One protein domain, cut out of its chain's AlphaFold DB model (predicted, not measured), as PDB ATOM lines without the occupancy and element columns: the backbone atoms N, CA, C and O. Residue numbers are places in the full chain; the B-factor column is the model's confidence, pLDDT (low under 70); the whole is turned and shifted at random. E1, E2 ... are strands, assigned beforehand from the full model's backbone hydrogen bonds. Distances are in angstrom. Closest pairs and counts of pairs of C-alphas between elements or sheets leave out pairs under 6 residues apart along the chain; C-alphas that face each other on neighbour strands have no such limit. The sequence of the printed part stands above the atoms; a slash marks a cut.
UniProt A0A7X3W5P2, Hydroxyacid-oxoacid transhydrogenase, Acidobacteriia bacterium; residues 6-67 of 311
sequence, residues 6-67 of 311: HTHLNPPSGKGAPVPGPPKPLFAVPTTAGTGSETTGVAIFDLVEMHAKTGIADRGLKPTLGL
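What this domain is: This is residues 6 to 67 of the 311 residues of the protein "Hydroxyacid-oxoacid transhydrogenase" of Acidobacteriia bacterium (UniProt A0A7X3W5P2). This is a flat piece with little regular structure: one hairpin of two strands, E1 and E2, and a long looping stretch, residues 6 to 41, that arches past it. Beyond the hairpin the tail folds back to that stretch, where residues 65 to 66 pair in parallel with residues 27 to 28. The printed part has 62 residues, with no named helix and two antiparallel strands, E1 then E2; its class is all strand, with 12 residues in named elements. It is only just compact, close to loose, with a radius of gyration of the C-alphas of 12.6 A and spans of 33 by 27 by 13 A.

How they stand to each other: E1, residues 42 to 47, and E2, residues 52 to 57, form an antiparallel hairpin, their directions 154 degrees apart. C-alphas 44 and 55 face each other at 4.1 A. N 45 and O 54 are within hydrogen-bond range at 2.9 A, as are N 54 and O 45 at 3.0 A.

Where its parts are: E1 measures 15.4 A from C-alpha 42 at (29.015, -15.231, -44.805). E2 measures 16.1 A and ends with C-alpha 57 at (25.810, -15.522, -41.678).

The domain as a whole: The C-alphas farthest apart, Glu 49 and Leu 67, are separated by 34.0 A. The printed part has no cut, and the link E1 to E2 is tight. Residues 48 to 52 have pLDDT under 70.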
ATOM      1  N   HIS A   6      24.836  -4.262 -36.081       82.75
ATOM      2  CA  HIS A   6      24.966  -5.024 -34.835       82.75
ATOM      3  C   HIS A   6      23.758  -5.929 -34.517       82.75
ATOM      4  O   HIS A   6      23.851  -6.911 -33.775       82.75
ATOM      5  N   THR A   7      22.595  -5.648 -35.104       84.94
ATOM      6  CA  THR A   7      21.405  -6.503 -34.991       84.94
ATOM      7  C   THR A   7      21.608  -7.851 -35.686       84.94
ATOM      8  O   THR A   7      21.090  -8.865 -35.221       84.94
ATOM      9  N   HIS A   8      22.388  -7.881 -36.765       84.69
ATOM     10  CA  HIS A   8      22.587  -9.059 -37.616       84.69
ATOM     11  C   HIS A   8      23.884  -9.812 -37.319       84.69
ATOM     12  O   HIS A   8      24.066 -10.941 -37.769       84.69
ATOM     13  N   LEU A   9      24.770  -9.200 -36.536       84.06
ATOM     14  CA  LEU A   9      26.006  -9.803 -36.069       84.06
ATOM     15  C   LEU A   9      25.785 -11.123 -35.334       84.06
ATOM     16  O   LEU A   9      24.900 -11.224 -34.481       84.06
ATOM     17  N   ASN A  10      26.624 -12.112 -35.637       81.19
ATOM     18  CA  ASN A  10      26.596 -13.417 -34.993       81.19
ATOM     19  C   ASN A  10      26.796 -13.281 -33.468       81.19
ATOM     20  O   ASN A  10      27.666 -12.527 -33.026       81.19
ATOM     21  N   PRO A  11      26.041 -14.036 -32.647       79.12
ATOM     22  CA  PRO A  11      26.313 -14.126 -31.219       79.12
ATOM     23  C   PRO A  11      27.717 -14.706 -30.964       79.12
ATOM     24  O   PRO A  11      28.120 -15.622 -31.690       79.12
ATOM     25  N   PRO A  12      28.441 -14.239 -29.930       75.38
ATOM     26  CA  PRO A  12      27.990 -13.321 -28.876       75.38
ATOM     27  C   PRO A  12      28.145 -11.827 -29.212       75.38
ATOM     28  O   PRO A  12      27.606 -10.997 -28.488       75.38
ATOM     29  N   SER A  13      28.828 -11.475 -30.307       75.50
ATOM     30  CA  SER A  13      29.108 -10.081 -30.698       75.50
ATOM     31  C   SER A  13      27.872  -9.284 -31.125       75.50
ATOM     32  O   SER A  13      27.952  -8.073 -31.260       75.50
ATOM     33  N   GLY A  14      26.739  -9.938 -31.383       80.88
ATOM     34  CA  GLY A  14      25.478  -9.271 -31.682       80.88
ATOM     35  C   GLY A  14      24.260 -10.159 -31.472       80.88
ATOM     36  O   GLY A  14      24.326 -11.201 -30.819       80.88
ATOM     37  N   LYS A  15      23.108  -9.726 -32.002       83.50
ATOM     38  CA  LYS A  15      21.809 -10.378 -31.732       83.50
ATOM     39  C   LYS A  15      21.527 -11.598 -32.617       83.50
ATOM     40  O   LYS A  15      20.574 -12.324 -32.341       83.50
ATOM     41  N   GLY A  16      22.300 -11.815 -33.682       81.56
ATOM     42  CA  GLY A  16      22.098 -12.905 -34.641       81.56
ATOM     43  C   GLY A  16      20.739 -12.873 -35.336       81.56
ATOM     44  O   GLY A  16      20.212 -13.925 -35.705       81.56
ATOM     45  N   ALA A  17      20.115 -11.696 -35.451       83.62
ATOM     46  CA  ALA A  17      18.806 -11.589 -36.071       83.62
ATOM     47  C   ALA A  17      18.929 -11.823 -37.588       83.62
ATOM     48  O   ALA A  17      19.833 -11.256 -38.208       83.62
ATOM     49  N   PRO A  18      18.012 -12.591 -38.209       78.81
ATOM     50  CA  PRO A  18      18.028 -12.818 -39.651       78.81
ATOM     51  C   PRO A  18      18.049 -11.513 -40.449       78.81
ATOM     52  O   PRO A  18      17.451 -10.515 -40.025       78.81
ATOM     53  N   VAL A  19      18.699 -11.529 -41.614       81.44
ATOM     54  CA  VAL A  19      18.655 -10.395 -42.540       81.44
ATOM     55  C   VAL A  19      17.205 -10.232 -43.006       81.44
ATOM     56  O   VAL A  19      16.527 -11.216 -43.312       81.44
ATOM     57  N   PRO A  20      16.655  -9.010 -43.007       78.38
ATOM     58  CA  PRO A  20      15.212  -8.871 -42.915       78.38
ATOM     59  C   PRO A  20      14.492  -8.813 -44.277       78.38
ATOM     60  O   PRO A  20      13.283  -8.594 -44.350       78.38
ATOM     61  N   GLY A  21      15.240  -9.018 -45.359       79.81
ATOM     62  CA  GLY A  21      14.775  -9.049 -46.741       79.81
ATOM     63  C   GLY A  21      15.930  -9.370 -47.694       79.81
ATOM     64  O   GLY A  21      17.076  -9.460 -47.247       79.81
ATOM     65  N   PRO A  22      15.653  -9.555 -48.995       82.62
ATOM     66  CA  PRO A  22      16.697  -9.845 -49.969       82.62
ATOM     67  C   PRO A  22      17.681  -8.665 -50.066       82.62
ATOM     68  O   PRO A  22      17.234  -7.521 -50.216       82.62
ATOM     69  N   PRO A  23      19.004  -8.899 -49.980       86.00
ATOM     70  CA  PRO A  23      19.978  -7.853 -50.252       86.00
ATOM     71  C   PRO A  23      19.958  -7.465 -51.737       86.00
ATOM     72  O   PRO A  23      19.357  -8.138 -52.577       86.00
ATOM     73  N   LYS A  24      20.624  -6.354 -52.068       90.75
ATOM     74  CA  LYS A  24      20.855  -5.978 -53.470       90.75
ATOM     75  C   LYS A  24      21.661  -7.081 -54.180       90.75
ATOM     76  O   LYS A  24      22.473  -7.726 -53.515       90.75
ATOM     77  N   PRO A  25      21.486  -7.271 -55.502       93.38
ATOM     78  CA  PRO A  25      22.316  -8.199 -56.262       93.38
ATOM     79  C   PRO A  25      23.807  -7.912 -56.060       93.38
ATOM     80  O   PRO A  25      24.226  -6.754 -56.088       93.38
ATOM     81  N   LEU A  26      24.588  -8.973 -55.866       94.81
ATOM     82  CA  LEU A  26      26.036  -8.918 -55.676       94.81
ATOM     83  C   LEU A  26      26.697  -9.831 -56.707       94.81
ATOM     84  O   LEU A  26      26.412 -11.027 -56.736       94.81
ATOM     85  N   PHE A  27      27.580  -9.271 -57.529       96.88
ATOM     86  CA  PHE A  27      28.459 -10.032 -58.412       96.88
ATOM     87  C   PHE A  27      29.868 -10.010 -57.828       96.88
ATOM     88  O   PHE A  27      30.417  -8.936 -57.585       96.88
ATOM     89  N   ALA A  28      30.419 -11.188 -57.560       97.06
ATOM     90  CA  ALA A  28      31.717 -11.355 -56.925       97.06
ATOM     91  C   ALA A  28      32.737 -11.873 -57.946       97.06
ATOM     92  O   ALA A  28      32.519 -12.906 -58.577       97.06
ATOM     93  N   VAL A  29      33.847 -11.150 -58.095       97.50
ATOM     94  CA  VAL A  29      34.972 -11.517 -58.966       97.50
ATOM     95  C   VAL A  29      36.201 -11.698 -58.069       97.50
ATOM     96  O   VAL A  29      36.802 -10.697 -57.673       97.50
ATOM     97  N   PRO A  30      36.527 -12.928 -57.631       97.00
ATOM     98  CA  PRO A  30      37.656 -13.155 -56.738       97.00
ATOM     99  C   PRO A  30      38.990 -12.859 -57.433       97.00
ATOM    100  O   PRO A  30      39.238 -13.289 -58.557       97.00
ATOM    101  N   THR A  31      39.872 -12.161 -56.720       96.31
ATOM    102  CA  THR A  31      41.262 -11.885 -57.131       96.31
ATOM    103  C   THR A  31      42.273 -12.736 -56.355       96.31
ATOM    104  O   THR A  31      43.483 -12.542 -56.461       96.31
ATOM    105  N   THR A  32      41.786 -13.666 -55.530       96.31
ATOM    106  CA  THR A  32      42.586 -14.630 -54.770       96.31
ATOM    107  C   THR A  32      41.939 -16.010 -54.848       96.31
ATOM    108  O   THR A  32      40.716 -16.135 -54.894       96.31
ATOM    109  N   ALA A  33      42.759 -17.059 -54.844       96.50
ATOM    110  CA  ALA A  33      42.302 -18.445 -54.806       96.50
ATOM    111  C   ALA A  33      42.386 -18.977 -53.366       96.50
ATOM    112  O   ALA A  33      43.371 -19.613 -52.994       96.50
ATOM    113  N   GLY A  34      41.388 -18.644 -52.539       95.88
ATOM    114  CA  GLY A  34      41.376 -19.031 -51.122       95.88
ATOM    115  C   GLY A  34      40.004 -19.099 -50.474       95.88
ATOM    116  O   GLY A  34      39.491 -20.174 -50.177       95.88
ATOM    117  N   THR A  35      39.396 -17.933 -50.266       95.69
ATOM    118  CA  THR A  35      38.251 -17.802 -49.349       95.69
ATOM    119  C   THR A  35      36.984 -18.512 -49.834       95.69
ATOM    120  O   THR A  35      36.119 -18.848 -49.027       95.69
ATOM    121  N   GLY A  36      36.825 -18.679 -51.153       96.06
ATOM    122  CA  GLY A  36      35.591 -19.165 -51.776       96.06
ATOM    123  C   GLY A  36      34.378 -18.268 -51.499       96.06
ATOM    124  O   GLY A  36      33.234 -18.710 -51.645       96.06
ATOM    125  N   SER A  37      34.600 -17.024 -51.046       95.38
ATOM    126  CA  SER A  37      33.557 -16.123 -50.544       95.38
ATOM    127  C   SER A  37      32.492 -15.806 -51.593       95.38
ATOM    128  O   SER A  37      31.352 -15.523 -51.231       95.38
ATOM    129  N   GLU A  38      32.829 -15.907 -52.876       95.88
ATOM    130  CA  GLU A  38      31.918 -15.774 -54.008       95.88
ATOM    131  C   GLU A  38      30.797 -16.833 -54.030       95.88
ATOM    132  O   GLU A  38      29.804 -16.670 -54.736       95.88
ATOM    133  N   THR A  39      30.918 -17.893 -53.222       94.38
ATOM    134  CA  THR A  39      29.947 -18.998 -53.123       94.38
ATOM    135  C   THR A  39      29.255 -19.102 -51.753       94.38
ATOM    136  O   THR A  39      28.333 -19.912 -51.570       94.38
ATOM    137  N   THR A  40      29.656 -18.280 -50.774       92.75
ATOM    138  CA  THR A  40      29.195 -18.394 -49.379       92.75
ATOM    139  C   THR A  40      28.223 -17.289 -48.974       92.75
ATOM    140  O   THR A  40      28.155 -16.225 -49.576       92.75
ATOM    141  N   GLY A  41      27.419 -17.566 -47.943       89.38
ATOM    142  CA  GLY A  41      26.483 -16.604 -47.347       89.38
ATOM    143  C   GLY A  41      27.033 -15.966 -46.073       89.38
ATOM    144  O   GLY A  41      26.289 -15.791 -45.108       89.38
ATOM    145  N   VAL A  42      28.344 -15.730 -46.008       88.44
ATOM    146  CA  VAL A  42      29.015 -15.231 -44.805       88.44
ATOM    147  C   VAL A  42      29.801 -13.971 -45.142       88.44
ATOM    148  O   VAL A  42      30.588 -13.962 -46.079       88.44
ATOM    149  N   ALA A  43      29.616 -12.925 -44.341       88.31
ATOM    150  CA  ALA A  43      30.443 -11.724 -44.366       88.31
ATOM    151  C   ALA A  43      31.181 -11.613 -43.029       88.31
ATOM    152  O   ALA A  43      30.532 -11.471 -41.991       88.31
ATOM    153  N   ILE A  44      32.513 -11.708 -43.047       84.94
ATOM    154  CA  ILE A  44      33.381 -11.585 -41.865       84.94
ATOM    155  C   ILE A  44      34.014 -10.196 -41.849       84.94
ATOM    156  O   ILE A  44      34.405  -9.685 -42.894       84.94
ATOM    157  N   PHE A  45      34.107  -9.591 -40.670       80.81
ATOM    158  CA  PHE A  45      34.714  -8.282 -40.478       80.81
ATOM    159  C   PHE A  45      35.327  -8.137 -39.084       80.81
ATOM    160  O   PHE A  45      34.907  -8.789 -38.123       80.81
ATOM    161  N   ASP A  46      36.318  -7.256 -38.995       73.50
ATOM    162  CA  ASP A  46      36.948  -6.863 -37.741       73.50
ATOM    163  C   ASP A  46      36.075  -5.819 -37.031       73.50
ATOM    164  O   ASP A  46      35.809  -4.739 -37.562       73.50
ATOM    165  N   LEU A  47      35.631  -6.123 -35.812       70.81
ATOM    166  CA  LEU A  47      35.070  -5.121 -34.911       70.81
ATOM    167  C   LEU A  47      36.212  -4.484 -34.138       70.81
ATOM    168  O   LEU A  47      36.613  -4.980 -33.086       70.81
ATOM    169  N   VAL A  48      36.718  -3.381 -34.691       69.81
ATOM    170  CA  VAL A  48      37.870  -2.636 -34.164       69.81
ATOM    171  C   VAL A  48      37.696  -2.306 -32.678       69.81
ATOM    172  O   VAL A  48      38.623  -2.519 -31.907       69.81
ATOM    173  N   GLU A  49      36.500  -1.882 -32.258       67.06
ATOM    174  CA  GLU A  49      36.197  -1.536 -30.857       67.06
ATOM    175  C   GLU A  49      36.297  -2.719 -29.883       67.06
ATOM    176  O   GLU A  49      36.538  -2.519 -28.697       67.06
ATOM    177  N   MET A  50      36.110  -3.951 -30.365       63.78
ATOM    178  CA  MET A  50      36.136  -5.165 -29.541       63.78
ATOM    179  C   MET A  50      37.378  -6.025 -29.780       63.78
ATOM    180  O   MET A  50      37.461  -7.115 -29.220       63.78
ATOM    181  N   HIS A  51      38.307  -5.581 -30.637       65.31
ATOM    182  CA  HIS A  51      39.462  -6.370 -31.082       65.31
ATOM    183  C   HIS A  51      39.084  -7.806 -31.497       65.31
ATOM    184  O   HIS A  51      39.827  -8.760 -31.272       65.31
ATOM    185  N   ALA A  52      37.898  -7.966 -32.090       67.19
ATOM    186  CA  ALA A  52      37.304  -9.266 -32.361       67.19
ATOM    187  C   ALA A  52      36.877  -9.381 -33.822       67.19
ATOM    188  O   ALA A  52      36.174  -8.521 -34.356       67.19
ATOM    189  N   LYS A  53      37.228 -10.505 -34.446       72.56
ATOM    190  CA  LYS A  53      36.629 -10.928 -35.712       72.56
ATOM    191  C   LYS A  53      35.248 -11.506 -35.455       72.56
ATOM    192  O   LYS A  53      35.083 -12.403 -34.633       72.56
ATOM    193  N   THR A  54      34.255 -11.021 -36.186       77.88
ATOM    194  CA  THR A  54      32.906 -11.593 -36.189       77.88
ATOM    195  C   THR A  54      32.310 -11.498 -37.588       77.88
ATOM    196  O   THR A  54      33.001 -11.172 -38.549       77.88
ATOM    197  N   GLY A  55      31.031 -11.809 -37.745       84.25
ATOM    198  CA  GLY A  55      30.389 -11.633 -39.033       84.25
ATOM    199  C   GLY A  55      28.887 -11.784 -39.009       84.25
ATOM    200  O   GLY A  55      28.272 -11.951 -37.957       84.25
ATOM    201  N   ILE A  56      28.315 -11.779 -40.204       86.12
ATOM    202  CA  ILE A  56      26.912 -12.075 -40.470       86.12
ATOM    203  C   ILE A  56      26.880 -13.352 -41.302       86.12
ATOM    204  O   ILE A  56      27.615 -13.475 -42.280       86.12
ATOM    205  N   ALA A  57      26.050 -14.312 -40.906       84.81
ATOM    206  CA  ALA A  57      25.810 -15.522 -41.678       84.81
ATOM    207  C   ALA A  57      24.333 -15.584 -42.071       84.81
ATOM    208  O   ALA A  57      23.471 -15.825 -41.227       84.81
ATOM    209  N   ASP A  58      24.043 -15.382 -43.353       83.88
ATOM    210  CA  ASP A  58      22.690 -15.449 -43.893       83.88
ATOM    211  C   ASP A  58      22.724 -15.973 -45.334       83.88
ATOM    212  O   ASP A  58      23.561 -15.588 -46.149       83.88
ATOM    213  N   ARG A  59      21.789 -16.863 -45.673       81.69
ATOM    214  CA  ARG A  59      21.699 -17.445 -47.020       81.69
ATOM    215  C   ARG A  59      21.437 -16.389 -48.090       81.69
ATOM    216  O   ARG A  59      21.846 -16.593 -49.226       81.69
ATOM    217  N   GLY A  60      20.779 -15.289 -47.724       84.88
ATOM    218  CA  GLY A  60      20.549 -14.153 -48.603       84.88
ATOM    219  C   GLY A  60      21.831 -13.430 -49.008       84.88
ATOM    220  O   GLY A  60      21.827 -12.789 -50.048       84.88
ATOM    221  N   LEU A  61      22.927 -13.556 -48.247       88.69
ATOM    222  CA  LEU A  61      24.208 -12.912 -48.570       88.69
ATOM    223  C   LEU A  61      24.994 -13.617 -49.678       88.69
ATOM    224  O   LEU A  61      26.007 -13.077 -50.114       88.69
ATOM    225  N   LYS A  62      24.553 -14.796 -50.138       91.50
ATOM    226  CA  LYS A  62      25.208 -15.473 -51.259       91.50
ATOM    227  C   LYS A  62      25.191 -14.566 -52.493       91.50
ATOM    228  O   LYS A  62      24.108 -14.097 -52.862       91.50
ATOM    229  N   PRO A  63      26.344 -14.335 -53.143       94.38
ATOM    230  CA  PRO A  63      26.387 -13.578 -54.382       94.38
ATOM    231  C   PRO A  63      25.422 -14.142 -55.422       94.38
ATOM    232  O   PRO A  63      25.208 -15.349 -55.525       94.38
ATOM    233  N   THR A  64      24.836 -13.246 -56.209       95.31
ATOM    234  CA  THR A  64      23.971 -13.601 -57.336       95.31
ATOM    235  C   THR A  64      24.769 -14.295 -58.439       95.31
ATOM    236  O   THR A  64      24.244 -15.177 -59.111       95.31
ATOM    237  N   LEU A  65      26.034 -13.904 -58.613       95.62
ATOM    238  CA  LEU A  65      26.968 -14.500 -59.561       95.62
ATOM    239  C   LEU A  65      28.390 -14.427 -58.996       95.62
ATOM    240  O   LEU A  65      28.830 -13.352 -58.590       95.62
ATOM    241  N   GLY A  66      29.099 -15.555 -59.001       96.62
ATOM    242  CA  GLY A  66      30.552 -15.610 -58.842       96.62
ATOM    243  C   GLY A  66      31.207 -15.805 -60.210       96.62
ATOM    244  O   GLY A  66      30.832 -16.733 -60.925       96.62
ATOM    245  N   LEU A  67      32.146 -14.936 -60.590       96.94
ATOM    246  CA  LEU A  67      32.879 -15.021 -61.857       96.94
ATOM    247  C   LEU A  67      34.318 -15.463 -61.586       96.94
ATOM    248  O   LEU A  67      35.147 -14.654 -61.176       96.94
TER     249      LEU A  67